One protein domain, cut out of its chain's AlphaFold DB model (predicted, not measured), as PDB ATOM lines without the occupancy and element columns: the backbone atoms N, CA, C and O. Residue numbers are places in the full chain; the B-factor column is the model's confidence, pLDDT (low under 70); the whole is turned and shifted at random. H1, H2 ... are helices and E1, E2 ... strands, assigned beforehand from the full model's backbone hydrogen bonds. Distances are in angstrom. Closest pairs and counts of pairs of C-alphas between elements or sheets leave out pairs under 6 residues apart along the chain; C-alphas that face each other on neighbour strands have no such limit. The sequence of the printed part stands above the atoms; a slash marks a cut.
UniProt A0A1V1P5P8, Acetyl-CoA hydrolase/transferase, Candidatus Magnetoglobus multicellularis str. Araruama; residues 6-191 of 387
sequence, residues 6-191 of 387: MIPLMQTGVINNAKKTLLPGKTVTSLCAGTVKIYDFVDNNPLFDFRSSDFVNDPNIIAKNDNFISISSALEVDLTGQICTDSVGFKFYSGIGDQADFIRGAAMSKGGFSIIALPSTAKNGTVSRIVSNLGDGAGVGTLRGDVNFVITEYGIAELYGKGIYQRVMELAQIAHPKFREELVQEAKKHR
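AT A GLANCE: This is residues 6 to 191 of the 387 residues of the protein "Acetyl-CoA hydrolase/transferase" of Candidatus Magnetoglobus multicellularis str. Araruama (UniProt A0A1V1P5P8). A four-stranded sheet, E3 E5 E7 E8, has H5 over one edge and H6 over the other edge of the same face, and H7 folds back on H6 at one end of the elongated whole. At the other end is a small lobe of two parallel strands, E1 and E2, with H1 and H2, joined to the sheet through the short H3 and H4. The printed part has 186 residues, with seven named helices and eight named strands that come along the chain as H1 E1 H2 E2 H3 H4 E3 E4 H5 E5 E6 E7 E8 H6 H7; its class is mixed, helices and strands, and under half of its residues, 81 of the 186, are in named elements. The larger sheet is mixed; the whole is compact, radius of gyration of the C-alphas 18.4 A, spanning 58 by 34 by 30 A.

HOW THE PARTS SIT: Edge strand E3, residues 69 to 72, is parallel to E5, residues 113 to 117, with N 115 and O 70 2.8 A apart. E5 is parallel to E7, residues 149 to 152, N 151 to O 116 being 2.8 A. E7 and edge strand E8, residues 155 to 158, form an antiparallel hairpin, N 157 to O 150 being 2.8 A. H5, residues 99 to 108, and H6, residues 164 to 174, are on the same face, making two layers, helices on one face of a sheet. H5, at a height of 7.5 A, runs along the strands, over E3 and only just over E5, where 3 of its C-alphas fall. H6, at a height of 8.6 A, runs along E8, at 9 degrees on the local plane. H7, residues 180 to 189, touches H6 in a helical hairpin, with a shallow tilt of 18 degrees, opposite ways; their closest C-alphas, of Ala 172 and Arg 180, are 5.4 A apart. H4, residues 59 to 62, touches H5, the C-alphas of Pro 59 and Gly 105 being 3.9 A apart. H3, residues 53 to 56, is close to H4 but not clearly touching, at 6.8 A between C-alphas 55 and 61. E1, residues 27 to 29, H2, residues 36 to 42, and E2, residues 48 to 50, form a strand-helix-strand unit, parallel neighbour strands with a helix between, its crossover right-handed; N 49 and O 27 are 2.9 A apart. Every O i to N i+4 pair is within hydrogen-bond range in H2, H5, H6, H7 and H1, residues 6 to 11; H3 and H4 are too short for such a pair.

IN THESE COORDINATES: H1 begins at C-alpha 6, (106.597, 21.325, 62.459), and H7, 14.5 A long, ends at C-alpha 189, (88.172, 44.886, 96.521). H6 is 15.6 A long, H5 14.3 A and E5 13.2 A. E4, residues 76 to 78, and E6, residues 140 to 142, pair with no named strand; residues 83 to 84 pair antiparallel with both.

THE WHOLE: The two farthest C-alphas, of Asn 44 and Lys 189, are 59.1 A apart. The printed part has no cut. The links H1 to E1, E4 to H5 and E5 to E6 are long. The mean pLDDT of the printed part is 95.1, and no printed residue is under 70.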
ATOM      1  N   MET A   6     107.257  22.627  62.533       96.62
ATOM      2  CA  MET A   6     106.597  21.325  62.459       96.62
ATOM      3  C   MET A   6     107.391  20.302  61.634       96.62
ATOM      4  O   MET A   6     107.196  19.100  61.824       96.62
ATOM      5  N   ILE A   7     108.295  20.740  60.748       97.00
ATOM      6  CA  ILE A   7     109.042  19.853  59.839       97.00
ATOM      7  C   ILE A   7     109.880  18.824  60.613       97.00
ATOM      8  O   ILE A   7     109.719  17.630  60.343       97.00
ATOM      9  N   PRO A   8     110.716  19.205  61.604       97.69
ATOM     10  CA  PRO A   8     111.521  18.232  62.344       97.69
ATOM     11  C   PRO A   8     110.656  17.218  63.103       97.69
ATOM     12  O   PRO A   8     110.996  16.038  63.182       97.69
ATOM     13  N   LEU A   9     109.503  17.651  63.624       97.44
ATOM     14  CA  LEU A   9     108.559  16.782  64.331       97.44
ATOM     15  C   LEU A   9     107.880  15.779  63.388       97.44
ATOM     16  O   LEU A   9     107.628  14.639  63.773       97.44
ATOM     17  N   MET A  10     107.603  16.172  62.144       96.81
ATOM     18  CA  MET A  10     107.089  15.260  61.119       96.81
ATOM     19  C   MET A  10     108.166  14.275  60.652       96.81
ATOM     20  O   MET A  10     107.911  13.077  60.573       96.81
ATOM     21  N   GLN A  11     109.389  14.752  60.410       96.25
ATOM     22  CA  GLN A  11     110.513  13.922  59.954       96.25
ATOM     23  C   GLN A  11     110.942  12.871  60.986       96.25
ATOM     24  O   GLN A  11     111.298  11.755  60.620       96.25
ATOM     25  N   THR A  12     110.869  13.203  62.276       97.31
ATOM     26  CA  THR A  12     111.151  12.268  63.380       97.31
ATOM     27  C   THR A  12     109.967  11.354  63.717       97.31
ATOM     28  O   THR A  12     110.076  10.505  64.599       97.31
ATOM     29  N   GLY A  13     108.832  11.500  63.024       95.81
ATOM     30  CA  GLY A  13     107.642  10.674  63.218       95.81
ATOM     31  C   GLY A  13     106.808  11.019  64.456       95.81
ATOM     32  O   GLY A  13     105.822  10.326  64.720       95.81
ATOM     33  N   VAL A  14     107.155  12.090  65.185       97.50
ATOM     34  CA  VAL A  14     106.353  12.622  66.302       97.50
ATOM     35  C   VAL A  14     104.980  13.066  65.792       97.50
ATOM     36  O   VAL A  14     103.955  12.695  66.364       97.50
ATOM     37  N   ILE A  15     104.944  13.797  64.673       97.31
ATOM     38  CA  ILE A  15     103.708  14.135  63.958       97.31
ATOM     39  C   ILE A  15     103.539  13.166  62.787       97.31
ATOM     40  O   ILE A  15     104.180  13.304  61.751       97.31
ATOM     41  N   ASN A  16     102.640  12.195  62.946       96.44
ATOM     42  CA  ASN A  16     102.324  11.201  61.909       96.44
ATOM     43  C   ASN A  16     100.821  11.076  61.604       96.44
ATOM     44  O   ASN A  16     100.433  10.334  60.705       96.44
ATOM     45  N   ASN A  17      99.963  11.792  62.341       97.69
ATOM     46  CA  ASN A  17      98.508  11.812  62.157       97.69
ATOM     47  C   ASN A  17      97.800  10.442  62.264       97.69
ATOM     48  O   ASN A  17      96.624  10.337  61.909       97.69
ATOM     49  N   ALA A  18      98.466   9.394  62.764       96.88
ATOM     50  CA  ALA A  18      97.925   8.032  62.790       96.88
ATOM     51  C   ALA A  18      96.768   7.850  63.787       96.88
ATOM     52  O   ALA A  18      95.927   6.976  63.607       96.88
ATOM     53  N   LYS A  19      96.710   8.684  64.835       96.56
ATOM     54  CA  LYS A  19      95.663   8.647  65.873       96.56
ATOM     55  C   LYS A  19      94.480   9.585  65.606       96.56
ATOM     56  O   LYS A  19      93.601   9.689  66.455       96.56
ATOM     57  N   LYS A  20      94.451  10.291  64.470       97.94
ATOM     58  CA  LYS A  20      93.314  11.154  64.129       97.94
ATOM     59  C   LYS A  20      92.089  10.309  63.790       97.94
ATOM     60  O   LYS A  20      92.183   9.380  62.994       97.94
ATOM     61  N   THR A  21      90.936  10.689  64.329       97.50
ATOM     62  CA  THR A  21      89.648  10.077  63.976       97.50
ATOM     63  C   THR A  21      89.153  10.574  62.613       97.50
ATOM     64  O   THR A  21      88.614   9.801  61.825       97.50
ATOM     65  N   LEU A  22      89.362  11.860  62.306       97.12
ATOM     66  CA  LEU A  22      88.983  12.470  61.034       97.12
ATOM     67  C   LEU A  22      90.214  12.649  60.136       97.12
ATOM     68  O   LEU A  22      91.178  13.320  60.512       97.12
ATOM     69  N   LEU A  23      90.144  12.114  58.912       96.56
ATOM     70  CA  LEU A  23      91.221  12.188  57.910       96.56
ATOM     71  C   LEU A  23      92.562  11.677  58.488       96.56
ATOM     72  O   LEU A  23      93.504  12.468  58.654       96.56
ATOM     73  N   PRO A  24      92.641  10.382  58.862       97.25
ATOM     74  CA  PRO A  24      93.852   9.788  59.421       97.25
ATOM     75  C   PRO A  24      95.017   9.859  58.431       97.25
ATOM     76  O   PRO A  24      94.829   9.782  57.217       97.25
ATOM     77  N   GLY A  25      96.229  10.033  58.957       96.44
ATOM     78  CA  GLY A  25      97.453  10.131  58.153       96.44
ATOM     79  C   GLY A  25      97.648  11.463  57.416       96.44
ATOM     80  O   GLY A  25      98.674  11.640  56.767       96.44
ATOM     81  N   LYS A  26      96.708  12.415  57.526       97.31
ATOM     82  CA  LYS A  26      96.781  13.726  56.858       97.31
ATOM     83  C   LYS A  26      96.950  14.880  57.844       97.31
ATOM     84  O   LYS A  26      96.172  15.003  58.797       97.31
ATOM     85  N   THR A  27      97.893  15.772  57.557       97.81
ATOM     86  CA  THR A  27      98.004  17.099  58.171       97.81
ATOM     87  C   THR A  27      97.018  18.029  57.471       97.81
ATOM     88  O   THR A  27      97.226  18.419  56.326       97.81
ATOM     89  N   VAL A  28      95.922  18.361  58.154       97.81
ATOM     90  CA  VAL A  28      94.856  19.218  57.617       97.81
ATOM     91  C   VAL A  28      95.114  20.657  58.056       97.81
ATOM     92  O   VAL A  28      95.307  20.904  59.245       97.81
ATOM     93  N   THR A  29      95.133  21.603  57.119       97.25
ATOM     94  CA  THR A  29      95.388  23.024  57.409       97.25
ATOM     95  C   THR A  29      94.731  23.925  56.366       97.25
ATOM     96  O   THR A  29      94.450  23.489  55.255       97.25
ATOM     97  N   SER A  30      94.488  25.186  56.714       96.50
ATOM     98  CA  SER A  30      93.992  26.222  55.796       96.50
ATOM     99  C   SER A  30      95.078  27.192  55.336       96.50
ATOM    100  O   SER A  30      94.903  27.911  54.358       96.50
ATOM    101  N   LEU A  31      96.213  27.208  56.039       95.06
ATOM    102  CA  LEU A  31      97.297  28.160  55.826       95.06
ATOM    103  C   LEU A  31      98.653  27.494  56.067       95.06
ATOM    104  O   LEU A  31      98.804  26.684  56.991       95.06
ATOM    105  N   CYS A  32      99.637  27.889  55.267       96.31
ATOM    106  CA  CYS A  32     101.057  27.619  55.452       96.31
ATOM    107  C   CYS A  32     101.790  28.957  55.510       96.31
ATOM    108  O   CYS A  32     101.583  29.791  54.631       96.31
ATOM    109  N   ALA A  33     102.618  29.163  56.529       96.00
ATOM    110  CA  ALA A  33     103.417  30.375  56.652       96.00
ATOM    111  C   ALA A  33     104.765  30.049  57.283       96.00
ATOM    112  O   ALA A  33     104.839  29.295  58.253       96.00
ATOM    113  N   GLY A  34     105.826  30.629  56.732       96.06
ATOM    114  CA  GLY A  34     107.173  30.295  57.153       96.06
ATOM    115  C   GLY A  34     108.247  30.730  56.169       96.06
ATOM    116  O   GLY A  34     108.037  31.638  55.359       96.06
ATOM    117  N   THR A  35     109.400  30.068  56.239       97.81
ATOM    118  CA  THR A  35     110.481  30.235  55.262       97.81
ATOM    119  C   THR A  35     110.241  29.384  54.012       97.81
ATOM    120  O   THR A  35     109.303  28.593  53.943       97.81
ATOM    121  N   VAL A  36     111.126  29.492  53.016       97.75
ATOM    122  CA  VAL A  36     111.090  28.641  51.810       97.75
ATOM    123  C   VAL A  36     111.067  27.145  52.157       97.75
ATOM    124  O   VAL A  36     110.405  26.371  51.476       97.75
ATOM    125  N   LYS A  37     111.673  26.747  53.283       97.75
ATOM    126  CA  LYS A  37     111.738  25.348  53.720       97.75
ATOM    127  C   LYS A  37     110.365  24.699  53.889       97.75
ATOM    128  O   LYS A  37     110.203  23.552  53.488       97.75
ATOM    129  N   ILE A  38     109.391  25.390  54.494       97.69
ATOM    130  CA  ILE A  38     108.057  24.803  54.682       97.69
ATOM    131  C   ILE A  38     107.290  24.724  53.366       97.69
ATOM    132  O   ILE A  38     106.577  23.749  53.147       97.69
ATOM    133  N   TYR A  39     107.480  25.692  52.469       97.94
ATOM    134  CA  TYR A  39     106.850  25.657  51.153       97.94
ATOM    135  C   TYR A  39     107.387  24.487  50.321       97.94
ATOM    136  O   TYR A  39     106.583  23.706  49.818       97.94
ATOM    137  N   ASP A  40     108.707  24.283  50.286       97.88
ATOM    138  CA  ASP A  40     109.329  23.135  49.611       97.88
ATOM    139  C   ASP A  40     108.905  21.795  50.238       97.88
ATOM    140  O   ASP A  40     108.715  20.804  49.540       97.88
ATOM    141  N   PHE A  41     108.739  21.745  51.564       97.25
ATOM    142  CA  PHE A  41     108.329  20.526  52.268       97.25
ATOM    143  C   PHE A  41     106.863  20.140  52.013       97.25
ATOM    144  O   PHE A  41     106.511  18.956  52.049       97.25
ATOM    145  N   VAL A  42     106.001  21.136  51.807       97.31
ATOM    146  CA  VAL A  42     104.571  20.956  51.531       97.31
ATOM    147  C   VAL A  42     104.308  20.698  50.046       97.31
ATOM    148  O   VAL A  42     103.329  20.020  49.722       97.31
ATOM    149  N   ASP A  43     105.155  21.213  49.152       97.56
ATOM    150  CA  ASP A  43     104.961  21.093  47.709       97.56
ATOM    151  C   ASP A  43     104.812  19.630  47.269       97.56
ATOM    152  O   ASP A  43     105.636  18.769  47.575       97.56
ATOM    153  N   ASN A  44     103.705  19.344  46.577       96.44
ATOM    154  CA  ASN A  44     103.323  18.009  46.105       96.44
ATOM    155  C   ASN A  44     103.381  16.889  47.166       96.44
ATOM    156  O   ASN A  44     103.436  15.704  46.828       96.44
ATOM    157  N   ASN A  45     103.332  17.236  48.454       96.81
ATOM    158  CA  ASN A  45     103.453  16.274  49.534       96.81
ATOM    159  C   ASN A  45     102.069  15.725  49.923       96.81
ATOM    160  O   ASN A  45     101.260  16.443  50.522       96.81
ATOM    161  N   PRO A  46     101.776  14.434  49.662       95.38
ATOM    162  CA  PRO A  46     100.459  13.863  49.915       95.38
ATOM    163  C   PRO A  46     100.118  13.778  51.406       95.38
ATOM    164  O   PRO A  46      98.983  13.442  51.737       95.38
ATOM    165  N   LEU A  47     101.048  14.045  52.324       95.56
ATOM    166  CA  LEU A  47     100.742  14.119  53.753       95.56
ATOM    167  C   LEU A  47      99.877  15.334  54.107       95.56
ATOM    168  O   LEU A  47      99.202  15.299  55.135       95.56
ATOM    169  N   PHE A  48      99.857  16.379  53.280       97.88
ATOM    170  CA  PHE A  48      99.090  17.593  53.541       97.88
ATOM    171  C   PHE A  48      97.743  17.589  52.805       97.88
ATOM    172  O   PHE A  48      97.643  17.170  51.654       97.88
ATOM    173  N   ASP A  49      96.696  18.059  53.484       97.19
ATOM    174  CA  ASP A  49      95.358  18.282  52.924       97.19
ATOM    175  C   ASP A  49      94.946  19.734  53.219       97.19
ATOM    176  O   ASP A  49      94.509  20.060  54.329       97.19
ATOM    177  N   PHE A  50      95.164  20.620  52.239       97.81
ATOM    178  CA  PHE A  50      94.798  22.032  52.342       97.81
ATOM    179  C   PHE A  50      93.311  22.217  52.055       97.81
ATOM    180  O   PHE A  50      92.835  21.900  50.965       97.81
ATOM    181  N   ARG A  51      92.576  22.758  53.028       97.44
ATOM    182  CA  ARG A  51      91.130  23.010  52.932       97.44
ATOM    183  C   ARG A  51      90.792  24.451  53.291       97.44
ATOM    184  O   ARG A  51      91.604  25.149  53.887       97.44
ATOM    185  N   SER A  52      89.590  24.900  52.933       97.31
ATOM    186  CA  SER A  52      89.123  26.243  53.295       97.31
ATOM    187  C   SER A  52      89.098  26.441  54.814       97.31
ATOM    188  O   SER A  52      88.895  25.489  55.574       97.31
ATOM    189  N   SER A  53      89.262  27.691  55.258       95.25
ATOM    190  CA  SER A  53      89.102  28.071  56.668       95.25
ATOM    191  C   SER A  53      87.760  27.612  57.226       95.25
ATOM    192  O   SER A  53      87.725  27.074  58.321       95.25
ATOM    193  N   ASP A  54      86.686  27.708  56.441       95.75
ATOM    194  CA  ASP A  54      85.339  27.314  56.864       95.75
ATOM    195  C   ASP A  54      85.233  25.820  57.197       95.75
ATOM    196  O   ASP A  54      84.393  25.424  57.993       95.75
ATOM    197  N   PHE A  55      86.087  24.972  56.611       97.56
ATOM    198  CA  PHE A  55      86.164  23.558  56.978       97.56
ATOM    199  C   PHE A  55      87.100  23.330  58.167       97.56
ATOM    200  O   PHE A  55      86.774  22.574  59.078       97.56
ATOM    201  N   VAL A  56      88.295  23.927  58.129       97.75
ATOM    202  CA  VAL A  56      89.355  23.674  59.120       97.75
ATOM    203  C   VAL A  56      88.990  24.246  60.486       97.75
ATOM    204  O   VAL A  56      89.307  23.631  61.503       97.75
ATOM    205  N   ASN A  57      88.293  25.380  60.489       96.88
ATOM    206  CA  ASN A  57      87.970  26.147  61.679       96.88
ATOM    207  C   ASN A  57      86.535  25.883  62.160       96.88
ATOM    208  O   ASN A  57      86.159  26.422  63.184       96.88
ATOM    209  N   ASP A  58      85.723  25.051  61.494       97.62
ATOM    210  CA  ASP A  58      84.391  24.703  62.017       97.62
ATOM    211  C   ASP A  58      84.530  23.858  63.302       97.62
ATOM    212  O   ASP A  58      85.055  22.733  63.243       97.62
ATOM    213  N   PRO A  59      84.022  24.326  64.463       97.38
ATOM    214  CA  PRO A  59      84.073  23.575  65.716       97.38
ATOM    215  C   PRO A  59      83.487  22.162  65.606       97.38
ATOM    216  O   PRO A  59      83.993  21.236  66.240       97.38
ATOM    217  N   ASN A  60      82.468  21.956  64.764       98.06
ATOM    218  CA  ASN A  60      81.851  20.647  64.537       98.06
ATOM    219  C   ASN A  60      82.752  19.701  63.740       98.06
ATOM    220  O   ASN A  60      82.622  18.482  63.858       98.06
ATOM    221  N   ILE A  61      83.642  20.233  62.901       98.31
ATOM    222  CA  ILE A  61      84.644  19.447  62.179       98.31
ATOM    223  C   ILE A  61      85.815  19.127  63.102       98.31
ATOM    224  O   ILE A  61      86.232  17.969  63.172       98.31
ATOM    225  N   ILE A  62      86.294  20.116  63.857       98.12
ATOM    226  CA  ILE A  62      87.372  19.955  64.839       98.12
ATOM    227  C   ILE A  62      87.010  18.874  65.865       98.12
ATOM    228  O   ILE A  62      87.789  17.941  66.080       98.12
ATOM    229  N   ALA A  63      85.794  18.940  66.419       97.88
ATOM    230  CA  ALA A  63      85.292  18.026  67.444       97.88
ATOM    231  C   ALA A  63      85.233  16.551  67.013       97.88
ATOM    232  O   ALA A  63      85.160  15.667  67.865       97.88
ATOM    233  N   LYS A  64      85.280  16.260  65.704       98.06
ATOM    234  CA  LYS A  64      85.294  14.880  65.189       98.06
ATOM    235  C   LYS A  64      86.607  14.155  65.457       98.06
ATOM    236  O   LYS A  64      86.637  12.938  65.318       98.06
ATOM    237  N   ASN A  65      87.685  14.866  65.785       98.12
ATOM    238  CA  ASN A  65      88.925  14.246  66.241       98.12
ATOM    239  C   ASN A  65      88.871  14.029  67.752       98.12
ATOM    240  O   ASN A  65      88.652  14.985  68.489       98.12
ATOM    241  N   ASP A  66      89.126  12.806  68.214       98.12
ATOM    242  CA  ASP A  66      89.275  12.517  69.644       98.12
ATOM    243  C   ASP A  66      90.595  13.109  70.169       98.12
ATOM    244  O   ASP A  66      91.602  13.140  69.459       98.12
ATOM    245  N   ASN A  67      90.609  13.525  71.438       97.19
ATOM    246  CA  ASN A  67      91.761  14.120  72.125       97.19
ATOM    247  C   ASN A  67      92.329  15.355  71.400       97.19
ATOM    248  O   ASN A  67      93.545  15.541  71.338       97.19
ATOM    249  N   PHE A  68      91.458  16.186  70.819       97.62
ATOM    250  CA  PHE A  68      91.889  17.402  70.141       97.62
ATOM    251  C   PHE A  68      92.371  18.438  71.163       97.62
ATOM    252  O   PHE A  68      91.620  18.837  72.055       97.62
ATOM    253  N   ILE A  69      93.618  18.891  71.022       96.94
ATOM    254  CA  ILE A  69      94.217  19.905  71.893       96.94
ATOM    255  C   ILE A  69      94.377  21.193  71.093       96.94
ATOM    256  O   ILE A  69      95.087  21.216  70.088       96.94
ATOM    257  N   SER A  70      93.737  22.265  71.555       95.88
ATOM    258  CA  SER A  70      93.971  23.613  71.033       95.88
ATOM    259  C   SER A  70      95.018  24.315  71.890       95.88
ATOM    260  O   SER A  70      94.918  24.290  73.114       95.88
ATOM    261  N   ILE A  71      96.010  24.951  71.267       95.62
ATOM    262  CA  ILE A  71      97.001  25.787  71.954       95.62
ATOM    263  C   ILE A  71      96.973  27.160  71.302       95.62
ATOM    264  O   ILE A  71      97.075  27.282  70.083       95.62
ATOM    265  N   SER A  72      96.812  28.205  72.102       93.69
ATOM    266  CA  SER A  72      96.762  29.583  71.621       93.69
ATOM    267  C   SER A  72      97.424  30.538  72.606       93.69
ATOM    268  O   SER A  72      97.721  30.165  73.737       93.69
ATOM    269  N   SER A  73      97.672  31.776  72.176       93.69
ATOM    270  CA  SER A  73      98.205  32.832  73.042       93.69
ATOM    271  C   SER A  73      97.178  33.936  73.281       93.69
ATOM    272  O   SER A  73      96.141  34.001  72.622       93.69
ATOM    273  N   ALA A  74      97.470  34.801  74.243       94.25
ATOM    274  CA  ALA A  74      96.616  35.899  74.670       94.25
ATOM    275  C   ALA A  74      97.463  37.088  75.094       94.25
ATOM    276  O   ALA A  74      98.528  36.879  75.664       94.25
ATOM    277  N   LEU A  75      97.004  38.318  74.870       94.56
ATOM    278  CA  LEU A  75      97.659  39.539  75.351       94.56
ATOM    279  C   LEU A  75      97.484  39.701  76.861       94.56
ATOM    280  O   LEU A  75      98.480  39.899  77.559       94.56
ATOM    281  N   GLU A  76      96.256  39.538  77.348       95.75
ATOM    282  CA  GLU A  76      95.890  39.663  78.760       95.75
ATOM    283  C   GLU A  76      94.893  38.567  79.150       95.75
ATOM    284  O   GLU A  76      94.040  38.172  78.350       95.75
ATOM    285  N   VAL A  77      94.980  38.104  80.396       98.00
ATOM    286  CA  VAL A  77      93.987  37.224  81.021       98.00
ATOM    287  C   VAL A  77      93.574  37.839  82.351       98.00
ATOM    288  O   VAL A  77      94.430  38.091  83.202       98.00
ATOM    289  N   ASP A  78      92.278  38.083  82.547       97.50
ATOM    290  CA  ASP A  78      91.789  38.608  83.824       97.50
ATOM    291  C   ASP A  78      91.584  37.519  84.882       97.50
ATOM    292  O   ASP A  78      91.458  36.341  84.555       97.50
ATOM    293  N   LEU A  79      91.484  37.903  86.158       97.56
ATOM    294  CA  LEU A  79      91.306  36.973  87.285       97.56
ATOM    295  C   LEU A  79      90.001  36.152  87.251       97.56
ATOM    296  O   LEU A  79      89.847  35.206  88.024       97.56
ATOM    297  N   THR A  80      89.054  36.477  86.368       96.44
ATOM    298  CA  THR A  80      87.855  35.657  86.137       96.44
ATOM    299  C   THR A  80      88.055  34.632  85.015       96.44
ATOM    300  O   THR A  80      87.240  33.716  84.859       96.44
ATOM    301  N   GLY A  81      89.146  34.753  84.259       96.38
ATOM    302  CA  GLY A  81      89.519  33.921  83.124       96.38
ATOM    303  C   GLY A  81      89.048  34.459  81.775       96.38
ATOM    304  O   GLY A  81      88.993  33.678  80.832       96.38
ATOM    305  N   GLN A  82      88.652  35.732  81.660       95.88
ATOM    306  CA  GLN A  82      88.420  36.335  80.340       95.88
ATOM    307  C   GLN A  82      89.749  36.611  79.655       95.88
ATOM    308  O   GLN A  82      90.740  36.920  80.317       95.88
ATOM    309  N   ILE A  83      89.756  36.520  78.329       95.50
ATOM    310  CA  ILE A  83      90.983  36.577  77.544       95.50
ATOM    311  C   ILE A  83      90.862  37.663  76.489       95.50
ATOM    312  O   ILE A  83      89.946  37.632  75.663       95.50
ATOM    313  N   CYS A  84      91.829  38.574  76.491       94.88
ATOM    314  CA  CYS A  84      92.054  39.514  75.405       94.88
ATOM    315  C   CYS A  84      93.169  39.001  74.492       94.88
ATOM    316  O   CYS A  84      94.237  38.601  74.965       94.88
ATOM    317  N   THR A  85      92.942  39.023  73.182       91.62
ATOM    318  CA  THR A  85      93.873  38.465  72.187       91.62
ATOM    319  C   THR A  85      94.330  39.467  71.145       91.62
ATOM    320  O   THR A  85      95.393  39.274  70.559       91.62
ATOM    321  N   ASP A  86      93.540  40.505  70.888       90.00
ATOM    322  CA  ASP A  86      93.659  41.326  69.687       90.00
ATOM    323  C   ASP A  86      93.903  42.810  69.952       90.00
ATOM    324  O   ASP A  86      94.366  43.509  69.046       90.00
ATOM    325  N   SER A  87      93.669  43.299  71.172       90.50
ATOM    326  CA  SER A  87      93.872  44.707  71.510       90.50
ATOM    327  C   SER A  87      94.623  44.947  72.822       90.50
ATOM    328  O   SER A  87      94.671  44.116  73.726       90.50
ATOM    329  N   VAL A  88      95.242  46.126  72.924       88.44
ATOM    330  CA  VAL A  88      95.713  46.683  74.202       88.44
ATOM    331  C   VAL A  88      94.976  47.996  74.403       88.44
ATOM    332  O   VAL A  88      95.221  48.975  73.687       88.44
ATOM    333  N   GLY A  89      94.029  47.979  75.337       88.62
ATOM    334  CA  GLY A  89      92.980  48.987  75.424       88.62
ATOM    335  C   GLY A  89      92.253  49.152  74.085       88.62
ATOM    336  O   GLY A  89      91.943  48.175  73.414       88.62
ATOM    337  N   PHE A  90      92.062  50.394  73.639       91.88
ATOM    338  CA  PHE A  90      91.351  50.717  72.392       91.88
ATOM    339  C   PHE A  90      92.154  50.484  71.097       91.88
ATOM    340  O   PHE A  90      91.646  50.740  70.005       91.88
ATOM    341  N   LYS A  91      93.421  50.051  71.183       90.94
ATOM    342  CA  LYS A  91      94.275  49.840  70.008       90.94
ATOM    343  C   LYS A  91      94.281  48.371  69.599       90.94
ATOM    344  O   LYS A  91      94.844  47.541  70.311       90.94
ATOM    345  N   PHE A  92      93.740  48.085  68.419       87.69
ATOM    346  CA  PHE A  92      93.778  46.764  67.794       87.69
ATOM    347  C   PHE A  92      95.152  46.499  67.158       87.69
ATOM    348  O   PHE A  92      95.663  47.317  66.392       87.69
ATOM    349  N   TYR A  93      95.757  45.369  67.515       83.19
ATOM    350  CA  TYR A  93      97.039  44.873  67.002       83.19
ATOM    351  C   TYR A  93      96.848  43.766  65.970       83.19
ATOM    352  O   TYR A  93      97.648  43.638  65.045       83.19
ATOM    353  N   SER A  94      95.810  42.957  66.152       83.94
ATOM    354  CA  SER A  94      95.467  41.831  65.292       83.94
ATOM    355  C   SER A  94      93.942  41.749  65.148       83.94
ATOM    356  O   SER A  94      93.264  42.776  65.148       83.94
ATOM    357  N   GLY A  95      93.401  40.543  64.995       81.25
ATOM    358  CA  GLY A  95      91.971  40.274  65.069       81.25
ATOM    359  C   GLY A  95      91.714  39.002  65.868       81.25
ATOM    360  O   GLY A  95      92.648  38.274  66.212       81.25
ATOM    361  N   ILE A  96      90.438  38.725  66.125       76.94
ATOM    362  CA  ILE A  96      89.973  37.553  66.889       76.94
ATOM    363  C   ILE A  96      90.479  36.236  66.269       76.94
ATOM    364  O   ILE A  96      90.797  35.287  66.987       76.94
ATOM    365  N   GLY A  97      90.607  36.199  64.938       83.62
ATOM    366  CA  GLY A  97      91.053  35.015  64.208       83.62
ATOM    367  C   GLY A  97      90.092  33.844  64.402       83.62
ATOM    368  O   GLY A  97      88.883  34.034  64.478       83.62
ATOM    369  N   ASP A  98      90.650  32.642  64.491       88.25
ATOM    370  CA  ASP A  98      89.943  31.366  64.648       88.25
ATOM    371  C   ASP A  98      90.134  30.737  66.036       88.25
ATOM    372  O   ASP A  98      89.718  29.605  66.289       88.25
ATOM    373  N   GLN A  99      90.746  31.475  66.969       91.81
ATOM    374  CA  GLN A  99      91.056  30.976  68.308       91.81
ATOM    375  C   GLN A  99      89.805  30.431  69.009       91.81
ATOM    376  O   GLN A  99      89.817  29.309  69.519       91.81
ATOM    377  N   ALA A 100      88.727  31.220  69.033       92.06
ATOM    378  CA  ALA A 100      87.487  30.836  69.701       92.06
ATOM    379  C   ALA A 100      86.893  29.550  69.103       92.06
ATOM    380  O   ALA A 100      86.337  28.726  69.836       92.06
ATOM    381  N   ASP A 101      87.059  29.341  67.798       94.62
ATOM    382  CA  ASP A 101      86.541  28.163  67.114       94.62
ATOM    383  C   ASP A 101      87.308  26.898  67.511       94.62
ATOM    384  O   ASP A 101      86.700  25.889  67.878       94.62
ATOM    385  N   PHE A 102      88.643  26.965  67.549       95.75
ATOM    386  CA  PHE A 102      89.478  25.854  68.016       95.75
ATOM    387  C   PHE A 102      89.276  25.532  69.492       95.75
ATOM    388  O   PHE A 102      89.292  24.360  69.867       95.75
ATOM    389  N   ILE A 103      89.065  26.542  70.338       94.88
ATOM    390  CA  ILE A 103      88.772  26.336  71.760       94.88
ATOM    391  C   ILE A 103      87.449  25.585  71.931       94.88
ATOM    392  O   ILE A 103      87.395  24.584  72.649       94.88
ATOM    393  N   ARG A 104      86.395  26.008  71.224       94.31
ATOM    394  CA  ARG A 104      85.086  25.339  71.264       94.31
ATOM    395  C   ARG A 104      85.142  23.938  70.668       94.31
ATOM    396  O   ARG A 104      84.634  23.001  71.278       94.31
ATOM    397  N   GLY A 105      85.810  23.775  69.529       96.31
ATOM    398  CA  GLY A 105      86.021  22.474  68.902       96.31
ATOM    399  C   GLY A 105      86.776  21.503  69.815       96.31
ATOM    400  O   GLY A 105      86.389  20.341  69.931       96.31
ATOM    401  N   ALA A 106      87.796  21.983  70.534       96.19
ATOM    402  CA  ALA A 106      88.517  21.191  71.527       96.19
ATOM    403  C   ALA A 106      87.630  20.802  72.719       96.19
ATOM    404  O   ALA A 106      87.663  19.653  73.149       96.19
ATOM    405  N   ALA A 107      86.794  21.716  73.222       93.25
ATOM    406  CA  ALA A 107      85.855  21.426  74.307       93.25
ATOM    407  C   ALA A 107      84.763  20.411  73.906       93.25
ATOM    408  O   ALA A 107      84.282  19.651  74.746       93.25
ATOM    409  N   MET A 108      84.377  20.393  72.628       95.44
ATOM    410  CA  MET A 108      83.424  19.434  72.056       95.44
ATOM    411  C   MET A 108      84.066  18.078  71.714       95.44
ATOM    412  O   MET A 108      83.361  17.075  71.607       95.44
ATOM    413  N   SER A 109      85.391  18.031  71.545       97.38
ATOM    414  CA  SER A 109      86.143  16.806  71.270       97.38
ATOM    415  C   SER A 109      86.149  15.868  72.480       97.38
ATOM    416  O   SER A 109      86.363  16.266  73.628       97.38
ATOM    417  N   LYS A 110      85.974  14.567  72.230       96.81
ATOM    418  CA  LYS A 110      86.074  13.548  73.276       96.81
ATOM    419  C   LYS A 110      87.506  13.483  73.812       96.81
ATOM    420  O   LYS A 110      88.406  13.002  73.131       96.81
ATOM    421  N   GLY A 111      87.696  13.922  75.055       94.31
ATOM    422  CA  GLY A 111      89.019  13.999  75.686       94.31
ATOM    423  C   GLY A 111      89.849  15.207  75.242       94.31
ATOM    424  O   GLY A 111      91.024  15.279  75.591       94.31
ATOM    425  N   GLY A 112      89.263  16.131  74.474       95.62
ATOM    426  CA  GLY A 112      89.916  17.364  74.056       95.62
ATOM    427  C   GLY A 112      89.881  18.461  75.119       95.62
ATOM    428  O   GLY A 112      89.116  18.398  76.087       95.62
ATOM    429  N   PHE A 113      90.757  19.451  74.956       95.25
ATOM    430  CA  PHE A 113      90.849  20.627  75.824       95.25
ATOM    431  C   PHE A 113      91.647  21.761  75.164       95.25
ATOM    432  O   PHE A 113      92.396  21.551  74.208       95.25
ATOM    433  N   SER A 114      91.497  22.976  75.688       94.75
ATOM    434  CA  SER A 114      92.210  24.171  75.229       94.75
ATOM    435  C   SER A 114      93.304  24.633  76.198       94.75
ATOM    436  O   SER A 114      93.176  24.520  77.417       94.75
ATOM    437  N   ILE A 115      94.380  25.192  75.656       96.50
ATOM    438  CA  ILE A 115      95.483  25.795  76.400       96.50
ATOM    439  C   ILE A 115      95.680  27.227  75.917       96.50
ATOM    440  O   ILE A 115      95.828  27.477  74.721       96.50
ATOM    441  N   ILE A 116      95.761  28.151  76.868       97.25
ATOM    442  CA  ILE A 116      96.132  29.542  76.637       97.25
ATOM    443  C   ILE A 116      97.501  29.771  77.259       97.25
ATOM    444  O   ILE A 116      97.635  29.787  78.479       97.25
ATOM    445  N   ALA A 117      98.520  29.927  76.425       97.25
ATOM    446  CA  ALA A 117      99.897  30.114  76.854       97.25
ATOM    447  C   ALA A 117     100.338  31.568  76.651       97.25
ATOM    448  O   ALA A 117     100.265  32.121  75.546       97.25
ATOM    449  N   LEU A 118     100.826  32.192  77.719       97.44
ATOM    450  CA  LEU A 118     101.373  33.542  77.682       97.44
ATOM    451  C   LEU A 118     102.492  33.717  78.716       97.44
ATOM    452  O   LEU A 118     102.385  33.192  79.818       97.44
ATOM    453  N   PRO A 119     103.540  34.500  78.409       97.50
ATOM    454  CA  PRO A 119     104.411  35.049  79.438       97.50
ATOM    455  C   PRO A 119     103.587  35.744  80.526       97.50
ATOM    456  O   PRO A 119     102.633  36.457  80.216       97.50
ATOM    457  N   SER A 120     103.976  35.604  81.787       97.00
ATOM    458  CA  SER A 120     103.280  36.240  82.908       97.00
ATOM    459  C   SER A 120     103.413  37.769  82.897       97.00
ATOM    460  O   SER A 120     102.623  38.467  83.536       97.00
ATOM    461  N   THR A 121     104.390  38.304  82.152       97.81
ATOM    462  CA  THR A 121     104.685  39.739  82.063       97.81
ATOM    463  C   THR A 121     104.919  40.234  80.632       97.81
ATOM    464  O   THR A 121     105.132  39.465  79.694       97.81
ATOM    465  N   ALA A 122     104.881  41.555  80.465       95.31
ATOM    466  CA  ALA A 122     105.261  42.301  79.273       95.31
ATOM    467  C   ALA A 122     106.184  43.474  79.653       95.31
ATOM    468  O   ALA A 122     106.401  43.764  80.833       95.31
ATOM    469  N   LYS A 123     106.718  44.169  78.636       94.00
ATOM    470  CA  LYS A 123     107.592  45.347  78.792       94.00
ATOM    471  C   LYS A 123     108.733  45.090  79.792       94.00
ATOM    472  O   LYS A 123     108.868  45.803  80.786       94.00
ATOM    473  N   ASN A 124     109.521  44.043  79.548       93.25
ATOM    474  CA  ASN A 124     110.655  43.638  80.392       93.25
ATOM    475  C   ASN A 124     110.278  43.434  81.873       93.25
ATOM    476  O   ASN A 124     110.967  43.917  82.768       93.25
ATOM    477  N   GLY A 125     109.153  42.763  82.144       94.12
ATOM    478  CA  GLY A 125     108.731  42.440  83.513       94.12
ATOM    479  C   GLY A 125     108.038  43.574  84.270       94.12
ATOM    480  O   GLY A 125     107.736  43.432  85.456       94.12
ATOM    481  N   THR A 126     107.790  44.718  83.624       96.06
ATOM    482  CA  THR A 126     107.179  45.881  84.289       96.06
ATOM    483  C   THR A 126     105.656  45.842  84.306       96.06
ATOM    484  O   THR A 126     105.063  46.470  85.177       96.06
ATOM    485  N   VAL A 127     105.030  45.085  83.401       95.88
ATOM    486  CA  VAL A 127     103.570  44.963  83.287       95.88
ATOM    487  C   VAL A 127     103.168  43.500  83.425       95.88
ATOM    488  O   VAL A 127     103.758  42.649  82.764       95.88
ATOM    489  N   SER A 128     102.172  43.202  84.258       97.69
ATOM    490  CA  SER A 128     101.584  41.860  84.351       97.69
ATOM    491  C   SER A 128     100.653  41.589  83.170       97.69
ATOM    492  O   SER A 128      99.930  42.484  82.743       97.69
ATOM    493  N   ARG A 129     100.639  40.352  82.664       97.75
ATOM    494  CA  ARG A 129      99.655  39.882  81.668       97.75
ATOM    495  C   ARG A 129      98.526  39.061  82.286       97.75
ATOM    496  O   ARG A 129      97.510  38.835  81.637       97.75
ATOM    497  N   ILE A 130      98.684  38.664  83.549       98.00
ATOM    498  CA  ILE A 130      97.574  38.257  84.411       98.00
ATOM    499  C   ILE A 130      97.108  39.512  85.148       98.00
ATOM    500  O   ILE A 130      97.881  40.085  85.917       98.00
ATOM    501  N   VAL A 131      95.890  39.968  84.882       97.62
ATOM    502  CA  VAL A 131      95.393  41.287  85.309       97.62
ATOM    503  C   VAL A 131      94.153  41.160  86.194       97.62
ATOM    504  O   VAL A 131      93.418  40.180  86.110       97.62
ATOM    505  N   SER A 132      93.888  42.143  87.057       96.38
ATOM    506  CA  SER A 132      92.683  42.162  87.907       96.38
ATOM    507  C   SER A 132      91.390  42.193  87.085       96.38
ATOM    508  O   SER A 132      90.414  41.514  87.406       96.38
ATOM    509  N   ASN A 133      91.419  42.979  86.016       94.56
ATOM    510  CA  ASN A 133      90.390  43.183  85.013       94.56
ATOM    511  C   ASN A 133      91.101  43.499  83.698       94.56
ATOM    512  O   ASN A 133      92.182  44.090  83.715       94.56
ATOM    513  N   LEU A 134      90.500  43.110  82.574       95.56
ATOM    514  CA  LEU A 134      91.008  43.517  81.266       95.56
ATOM    515  C   LEU A 134      91.057  45.049  81.179       95.56
ATOM    516  O   LEU A 134      90.231  45.734  81.796       95.56
ATOM    517  N   GLY A 135      92.039  45.574  80.443       92.25
ATOM    518  CA  GLY A 135      92.180  47.016  80.254       92.25
ATOM    519  C   GLY A 135      90.948  47.647  79.595       92.25
ATOM    520  O   GLY A 135      90.244  47.006  78.813       92.25
ATOM    521  N   ASP A 136      90.689  48.923  79.872       94.00
ATOM    522  CA  ASP A 136      89.566  49.639  79.262       94.00
ATOM    523  C   ASP A 136      89.656  49.615  77.730       94.00
ATOM    524  O   ASP A 136      90.662  50.013  77.140       94.00
ATOM    525  N   GLY A 137      88.588  49.142  77.082       89.81
ATOM    526  CA  GLY A 137      88.532  48.973  75.627       89.81
ATOM    527  C   GLY A 137      89.165  47.680  75.102       89.81
ATOM    528  O   GLY A 137      89.119  47.455  73.894       89.81
ATOM    529  N   ALA A 138      89.720  46.826  75.970       92.56
ATOM    530  CA  ALA A 138      90.237  45.518  75.578       92.56
ATOM    531  C   ALA A 138      89.119  44.618  75.017       92.56
ATOM    532  O   ALA A 138      88.054  44.468  75.623       92.56
ATOM    533  N   GLY A 139      89.371  44.009  73.857       89.38
ATOM    534  CA  GLY A 139      88.448  43.088  73.205       89.38
ATOM    535  C   GLY A 139      88.473  41.719  73.876       89.38
ATOM    536  O   GLY A 139      89.514  41.071  73.950       89.38
ATOM    537  N   VAL A 140      87.326  41.239  74.361       92.88
ATOM    538  CA  VAL A 140      87.218  39.862  74.865       92.88
ATOM    539  C   VAL A 140      87.171  38.908  73.672       92.88
ATOM    540  O   VAL A 140      86.125  38.754  73.044       92.88
ATOM    541  N   GLY A 141      88.302  38.269  73.369       89.69
ATOM    542  CA  GLY A 141      88.426  37.287  72.288       89.69
ATOM    543  C   GLY A 141      87.918  35.901  72.687       89.69
ATOM    544  O   GLY A 141      87.229  35.244  71.910       89.69
ATOM    545  N   THR A 142      88.189  35.484  73.930       91.75
ATOM    546  CA  THR A 142      87.699  34.212  74.480       91.75
ATOM    547  C   THR A 142      86.973  34.439  75.804       91.75
ATOM    548  O   THR A 142      87.474  35.093  76.725       91.75
ATOM    549  N   LEU A 143      85.767  33.877  75.901       92.44
ATOM    550  CA  LEU A 143      84.918  33.977  77.082       92.44
ATOM    551  C   LEU A 143      85.469  33.117  78.217       92.44
ATOM    552  O   LEU A 143      85.914  31.993  78.006       92.44
ATOM    553  N   ARG A 144      85.299  33.576  79.460       92.69
ATOM    554  CA  ARG A 144      85.729  32.826  80.654       92.69
ATOM    555  C   ARG A 144      85.178  31.397  80.745       92.69
ATOM    556  O   ARG A 144      85.811  30.546  81.368       92.69
ATOM    557  N   GLY A 145      84.002  31.140  80.169       89.50
ATOM    558  CA  GLY A 145      83.371  29.817  80.159       89.50
ATOM    559  C   GLY A 145      84.076  28.801  79.255       89.50
ATOM    560  O   GLY A 145      83.993  27.608  79.530       89.50
ATOM    561  N   ASP A 146      84.805  29.277  78.245       88.88
ATOM    562  CA  ASP A 146      85.420  28.443  77.208       88.88
ATOM    563  C   ASP A 146      86.853  28.005  77.581       88.88
ATOM    564  O   ASP A 146      87.417  27.102  76.970       88.88
ATOM    565  N   VAL A 147      87.453  28.611  78.611       87.56
ATOM    566  CA  VAL A 147      88.861  28.395  78.980       87.56
ATOM    567  C   VAL A 147      89.043  27.143  79.835       87.56
ATOM    568  O   VAL A 147      88.480  27.045  80.933       87.56
ATOM    569  N   ASN A 148      89.889  26.209  79.379       93.56
ATOM    570  CA  ASN A 148      90.294  25.055  80.185       93.56
ATOM    571  C   ASN A 148      91.557  25.333  81.001       93.56
ATOM    572  O   ASN A 148      91.503  25.250  82.228       93.56
ATOM    573  N   PHE A 149      92.663  25.668  80.333       96.19
ATOM    574  CA  PHE A 149      93.960  25.885  80.969       96.19
ATOM    575  C   PHE A 149      94.570  27.224  80.564       96.19
ATOM    576  O   PHE A 149      94.527  27.602  79.394       96.19
ATOM    577  N   VAL A 150      95.193  27.901  81.526       97.56
ATOM    578  CA  VAL A 150      96.073  29.051  81.295       97.56
ATOM    579  C   VAL A 150      97.461  28.689  81.806       97.56
ATOM    580  O   VAL A 150      97.588  28.151  82.903       97.56
ATOM    581  N   ILE A 151      98.495  28.935  81.007       96.31
ATOM    582  CA  ILE A 151      99.875  28.548  81.309       96.31
ATOM    583  C   ILE A 151     100.781  29.765  81.182       96.31
ATOM    584  O   ILE A 151     100.750  30.469  80.170       96.31
ATOM    585  N   THR A 152     101.622  29.960  82.192       96.31
ATOM    586  CA  THR A 152     102.749  30.896  82.170       96.31
ATOM    587  C   THR A 152     104.041  30.148  82.490       96.31
ATOM    588  O   THR A 152     104.036  28.950  82.775       96.31
ATOM    589  N   GLU A 153     105.161  30.861  82.510       94.00
ATOM    590  CA  GLU A 153     106.435  30.349  83.008       94.00
ATOM    591  C   GLU A 153     106.429  29.975  84.505       94.00
ATOM    592  O   GLU A 153     107.423  29.440  84.971       94.00
ATOM    593  N   TYR A 154     105.343  30.231  85.251       92.31
ATOM    594  CA  TYR A 154     105.218  29.911  86.682       92.31
ATOM    595  C   TYR A 154     104.292  28.727  86.992       92.31
ATOM    596  O   TYR A 154     104.106  28.385  88.164       92.31
ATOM    597  N   GLY A 155     103.666  28.125  85.975       91.94
ATOM    598  CA  GLY A 155     102.825  26.941  86.144       91.94
ATOM    599  C   GLY A 155     101.537  26.945  85.325       91.94
ATOM    600  O   GLY A 155     101.372  27.691  84.359       91.94
ATOM    601  N   ILE A 156     100.615  26.071  85.736       92.69
ATOM    602  CA  ILE A 156      99.359  25.774  85.040       92.69
ATOM    603  C   ILE A 156      98.178  26.142  85.942       92.69
ATOM    604  O   ILE A 156      98.053  25.607  87.041       92.69
ATOM    605  N   ALA A 157      97.286  26.998  85.450       94.38
ATOM    606  CA  ALA A 157      95.989  27.285  86.049       94.38
ATOM    607  C   ALA A 157      94.894  26.505  85.309       94.38
ATOM    608  O   ALA A 157      94.639  26.741  84.128       94.38
ATOM    609  N   GLU A 158      94.215  25.593  86.000       93.88
ATOM    610  CA  GLU A 158      93.055  24.873  85.456       93.88
ATOM    611  C   GLU A 158      91.786  25.650  85.820       93.88
ATOM    612  O   GLU A 158      91.516  25.850  86.997       93.88
ATOM    613  N   LEU A 159      90.988  26.103  84.850       95.06
ATOM    614  CA  LEU A 159      89.817  26.967  85.093       95.06
ATOM    615  C   LEU A 159      88.474  26.276  84.823       95.06
ATOM    616  O   LEU A 159      87.416  26.765  85.246       95.06
ATOM    617  N   TYR A 160      88.492  25.144  84.117       91.25
ATOM    618  CA  TYR A 160      87.277  24.430  83.743       91.25
ATOM    619  C   TYR A 160      86.510  23.938  84.977       91.25
ATOM    620  O   TYR A 160      87.067  23.298  85.866       91.25
ATOM    621  N   GLY A 161      85.215  24.257  85.046       89.19
ATOM    622  CA  GLY A 161      84.346  23.875  86.166       89.19
ATOM    623  C   GLY A 161      84.645  24.570  87.502       89.19
ATOM    624  O   GLY A 161      83.986  24.257  88.493       89.19
ATOM    625  N   LYS A 162      85.602  25.507  87.550       92.69
ATOM    626  CA  LYS A 162      85.981  26.235  88.768       92.69
ATOM    627  C   LYS A 162      85.179  27.523  88.946       92.69
ATOM    628  O   LYS A 162      84.922  28.248  87.981       92.69
ATOM    629  N   GLY A 163      84.811  27.816  90.195       94.62
ATOM    630  CA  GLY A 163      84.161  29.074  90.577       94.62
ATOM    631  C   GLY A 163      85.122  30.269  90.539       94.62
ATOM    632  O   GLY A 163      86.335  30.089  90.462       94.62
ATOM    633  N   ILE A 164      84.593  31.494  90.641       96.00
ATOM    634  CA  ILE A 164      85.397  32.731  90.561       96.00
ATOM    635  C   ILE A 164      86.522  32.754  91.600       96.00
ATOM    636  O   ILE A 164      87.662  33.008  91.233       96.00
ATOM    637  N   TYR A 165      86.229  32.397  92.854       95.31
ATOM    638  CA  TYR A 165      87.244  32.275  93.903       95.31
ATOM    639  C   TYR A 165      88.432  31.408  93.459       95.31
ATOM    640  O   TYR A 165      89.586  31.816  93.527       95.31
ATOM    641  N   GLN A 166      88.137  30.208  92.957       95.25
ATOM    642  CA  GLN A 166      89.161  29.245  92.572       95.25
ATOM    643  C   GLN A 166      89.953  29.738  91.362       95.25
ATOM    644  O   GLN A 166      91.169  29.611  91.349       95.25
ATOM    645  N   ARG A 167      89.282  30.342  90.374       97.19
ATOM    646  CA  ARG A 167      89.927  30.927  89.189       97.19
ATOM    647  C   ARG A 167      90.903  32.037  89.560       97.19
ATOM    648  O   ARG A 167      92.020  32.032  89.059       97.19
ATOM    649  N   VAL A 168      90.510  32.923  90.476       97.19
ATOM    650  CA  VAL A 168      91.392  33.973  91.001       97.19
ATOM    651  C   VAL A 168      92.636  33.353  91.622       97.19
ATOM    652  O   VAL A 168      93.742  33.765  91.287       97.19
ATOM    653  N   MET A 169      92.467  32.357  92.499       94.94
ATOM    654  CA  MET A 169      93.599  31.727  93.179       94.94
ATOM    655  C   MET A 169      94.529  31.002  92.201       94.94
ATOM    656  O   MET A 169      95.740  31.137  92.325       94.94
ATOM    657  N   GLU A 170      93.988  30.301  91.203       94.94
ATOM    658  CA  GLU A 170      94.767  29.619  90.157       94.94
ATOM    659  C   GLU A 170      95.551  30.609  89.285       94.94
ATOM    660  O   GLU A 170      96.746  30.439  89.059       94.94
ATOM    661  N   LEU A 171      94.900  31.680  88.824       97.12
ATOM    662  CA  LEU A 171      95.526  32.676  87.953       97.12
ATOM    663  C   LEU A 171      96.559  33.522  88.697       97.12
ATOM    664  O   LEU A 171      97.659  33.738  88.190       97.12
ATOM    665  N   ALA A 172      96.247  33.961  89.918       95.56
ATOM    666  CA  ALA A 172      97.203  34.673  90.762       95.56
ATOM    667  C   ALA A 172      98.425  33.800  91.072       95.56
ATOM    668  O   ALA A 172      99.544  34.302  91.147       95.56
ATOM    669  N   GLN A 173      98.231  32.490  91.216       92.25
ATOM    670  CA  GLN A 173      99.299  31.546  91.501       92.25
ATOM    671  C   GLN A 173     100.285  31.387  90.326       92.25
ATOM    672  O   GLN A 173     101.480  31.234  90.571       92.25
ATOM    673  N   ILE A 174      99.827  31.505  89.076       94.56
ATOM    674  CA  ILE A 174     100.691  31.477  87.881       94.56
ATOM    675  C   ILE A 174     101.116  32.878  87.402       94.56
ATOM    676  O   ILE A 174     101.813  33.020  86.399       94.56
ATOM    677  N   ALA A 175     100.727  33.945  88.099       96.06
ATOM    678  CA  ALA A 175     101.230  35.285  87.813       96.06
ATOM    679  C   ALA A 175     102.687  35.440  88.282       96.06
ATOM    680  O   ALA A 175     103.163  34.701  89.152       96.06
ATOM    681  N   HIS A 176     103.393  36.445  87.762       95.56
ATOM    682  CA  HIS A 176     104.736  36.769  88.239       95.56
ATOM    683  C   HIS A 176     104.712  37.110  89.745       95.56
ATOM    684  O   HIS A 176     103.864  37.907  90.161       95.56
ATOM    685  N   PRO A 177     105.653  36.605  90.573       93.38
ATOM    686  CA  PRO A 177     105.675  36.808  92.028       93.38
ATOM    687  C   PRO A 177     105.552  38.267  92.491       93.38
ATOM    688  O   PRO A 177     105.000  38.537  93.556       93.38
ATOM    689  N   LYS A 178     106.042  39.209  91.674       95.00
ATOM    690  CA  LYS A 178     105.941  40.665  91.891       95.00
ATOM    691  C   LYS A 178     104.497  41.182  91.962       95.00
ATOM    692  O   LYS A 178     104.253  42.128  92.697       95.00
ATOM    693  N   PHE A 179     103.566  40.580  91.218       96.25
ATOM    694  CA  PHE A 179     102.194  41.085  91.068       96.25
ATOM    695  C   PHE A 179     101.148  40.265  91.841       96.25
ATOM    696  O   PHE A 179     100.004  40.693  91.948       96.25
ATOM    697  N   ARG A 180     101.508  39.103  92.413       94.62
ATOM    698  CA  ARG A 180     100.548  38.203  93.095       94.62
ATOM    699  C   ARG A 180      99.795  38.890  94.234       94.62
ATOM    700  O   ARG A 180      98.590  38.708  94.376       94.62
ATOM    701  N   GLU A 181     100.507  39.678  95.035       95.06
ATOM    702  CA  GLU A 181      99.918  40.396  96.165       95.06
ATOM    703  C   GLU A 181      98.927  41.464  95.694       95.06
ATOM    704  O   GLU A 181      97.791  41.481  96.159       95.06
ATOM    705  N   GLU A 182      99.313  42.284  94.716       96.38
ATOM    706  CA  GLU A 182      98.446  43.296  94.106       96.38
ATOM    707  C   GLU A 182      97.174  42.672  93.514       96.38
ATOM    708  O   GLU A 182      96.071  43.112  93.829       96.38
ATOM    709  N   LEU A 183      97.307  41.584  92.746       97.12
ATOM    710  CA  LEU A 183      96.171  40.865  92.160       97.12
ATOM    711  C   LEU A 183      95.185  40.369  93.222       97.12
ATOM    712  O   LEU A 183      93.970  40.479  93.050       97.12
ATOM    713  N   VAL A 184      95.694  39.852  94.341       95.69
ATOM    714  CA  VAL A 184      94.861  39.403  95.461       95.69
ATOM    715  C   VAL A 184      94.196  40.582  96.164       95.69
ATOM    716  O   VAL A 184      93.013  40.498  96.493       95.69
ATOM    717  N   GLN A 185      94.889  41.706  96.351       97.06
ATOM    718  CA  GLN A 185      94.269  42.906  96.919       97.06
ATOM    719  C   GLN A 185      93.150  43.457  96.024       97.06
ATOM    720  O   GLN A 185      92.075  43.787  96.529       97.06
ATOM    721  N   GLU A 186      93.338  43.489  94.706       97.50
ATOM    722  CA  GLU A 186      92.281  43.898  93.774       97.50
ATOM    723  C   GLU A 186      91.104  42.912  93.766       97.50
ATOM    724  O   GLU A 186      89.942  43.313  93.851       97.50
ATOM    725  N   ALA A 187      91.371  41.604  93.778       97.50
ATOM    726  CA  ALA A 187      90.314  40.599  93.862       97.50
ATOM    727  C   ALA A 187      89.486  40.703  95.158       97.50
ATOM    728  O   ALA A 187      88.270  40.483  95.132       97.50
ATOM    729  N   LYS A 188      90.112  41.078  96.282       96.88
ATOM    730  CA  LYS A 188      89.414  41.383  97.542       96.88
ATOM    731  C   LYS A 188      88.501  42.594  97.407       96.88
ATOM    732  O   LYS A 188      87.354  42.539  97.857       96.88
ATOM    733  N   LYS A 189      88.975  43.676  96.776       96.94
ATOM    734  CA  LYS A 189      88.172  44.886  96.521       96.94
ATOM    735  C   LYS A 189      86.940  44.563  95.674       96.94
ATOM    736  O   LYS A 189      85.836  44.976  96.025       96.94
ATOM    737  N   HIS A 190      87.109  43.741  94.637       94.69
ATOM    738  CA  HIS A 190      86.024  43.259  93.774       94.69
ATOM    739  C   HIS A 190      85.135  42.180  94.411       94.69
ATOM    740  O   HIS A 190      84.132  41.786  93.819       94.69
ATOM    741  N   ARG A 191      85.460  41.714  95.626       95.81
ATOM    742  CA  ARG A 191      84.750  40.637  96.340       95.81
ATOM    743  C   ARG A 191      84.713  39.315  95.566       95.81
ATOM    744  O   ARG A 191      83.770  38.539  95.702       95.81
TER     745      ARG A 191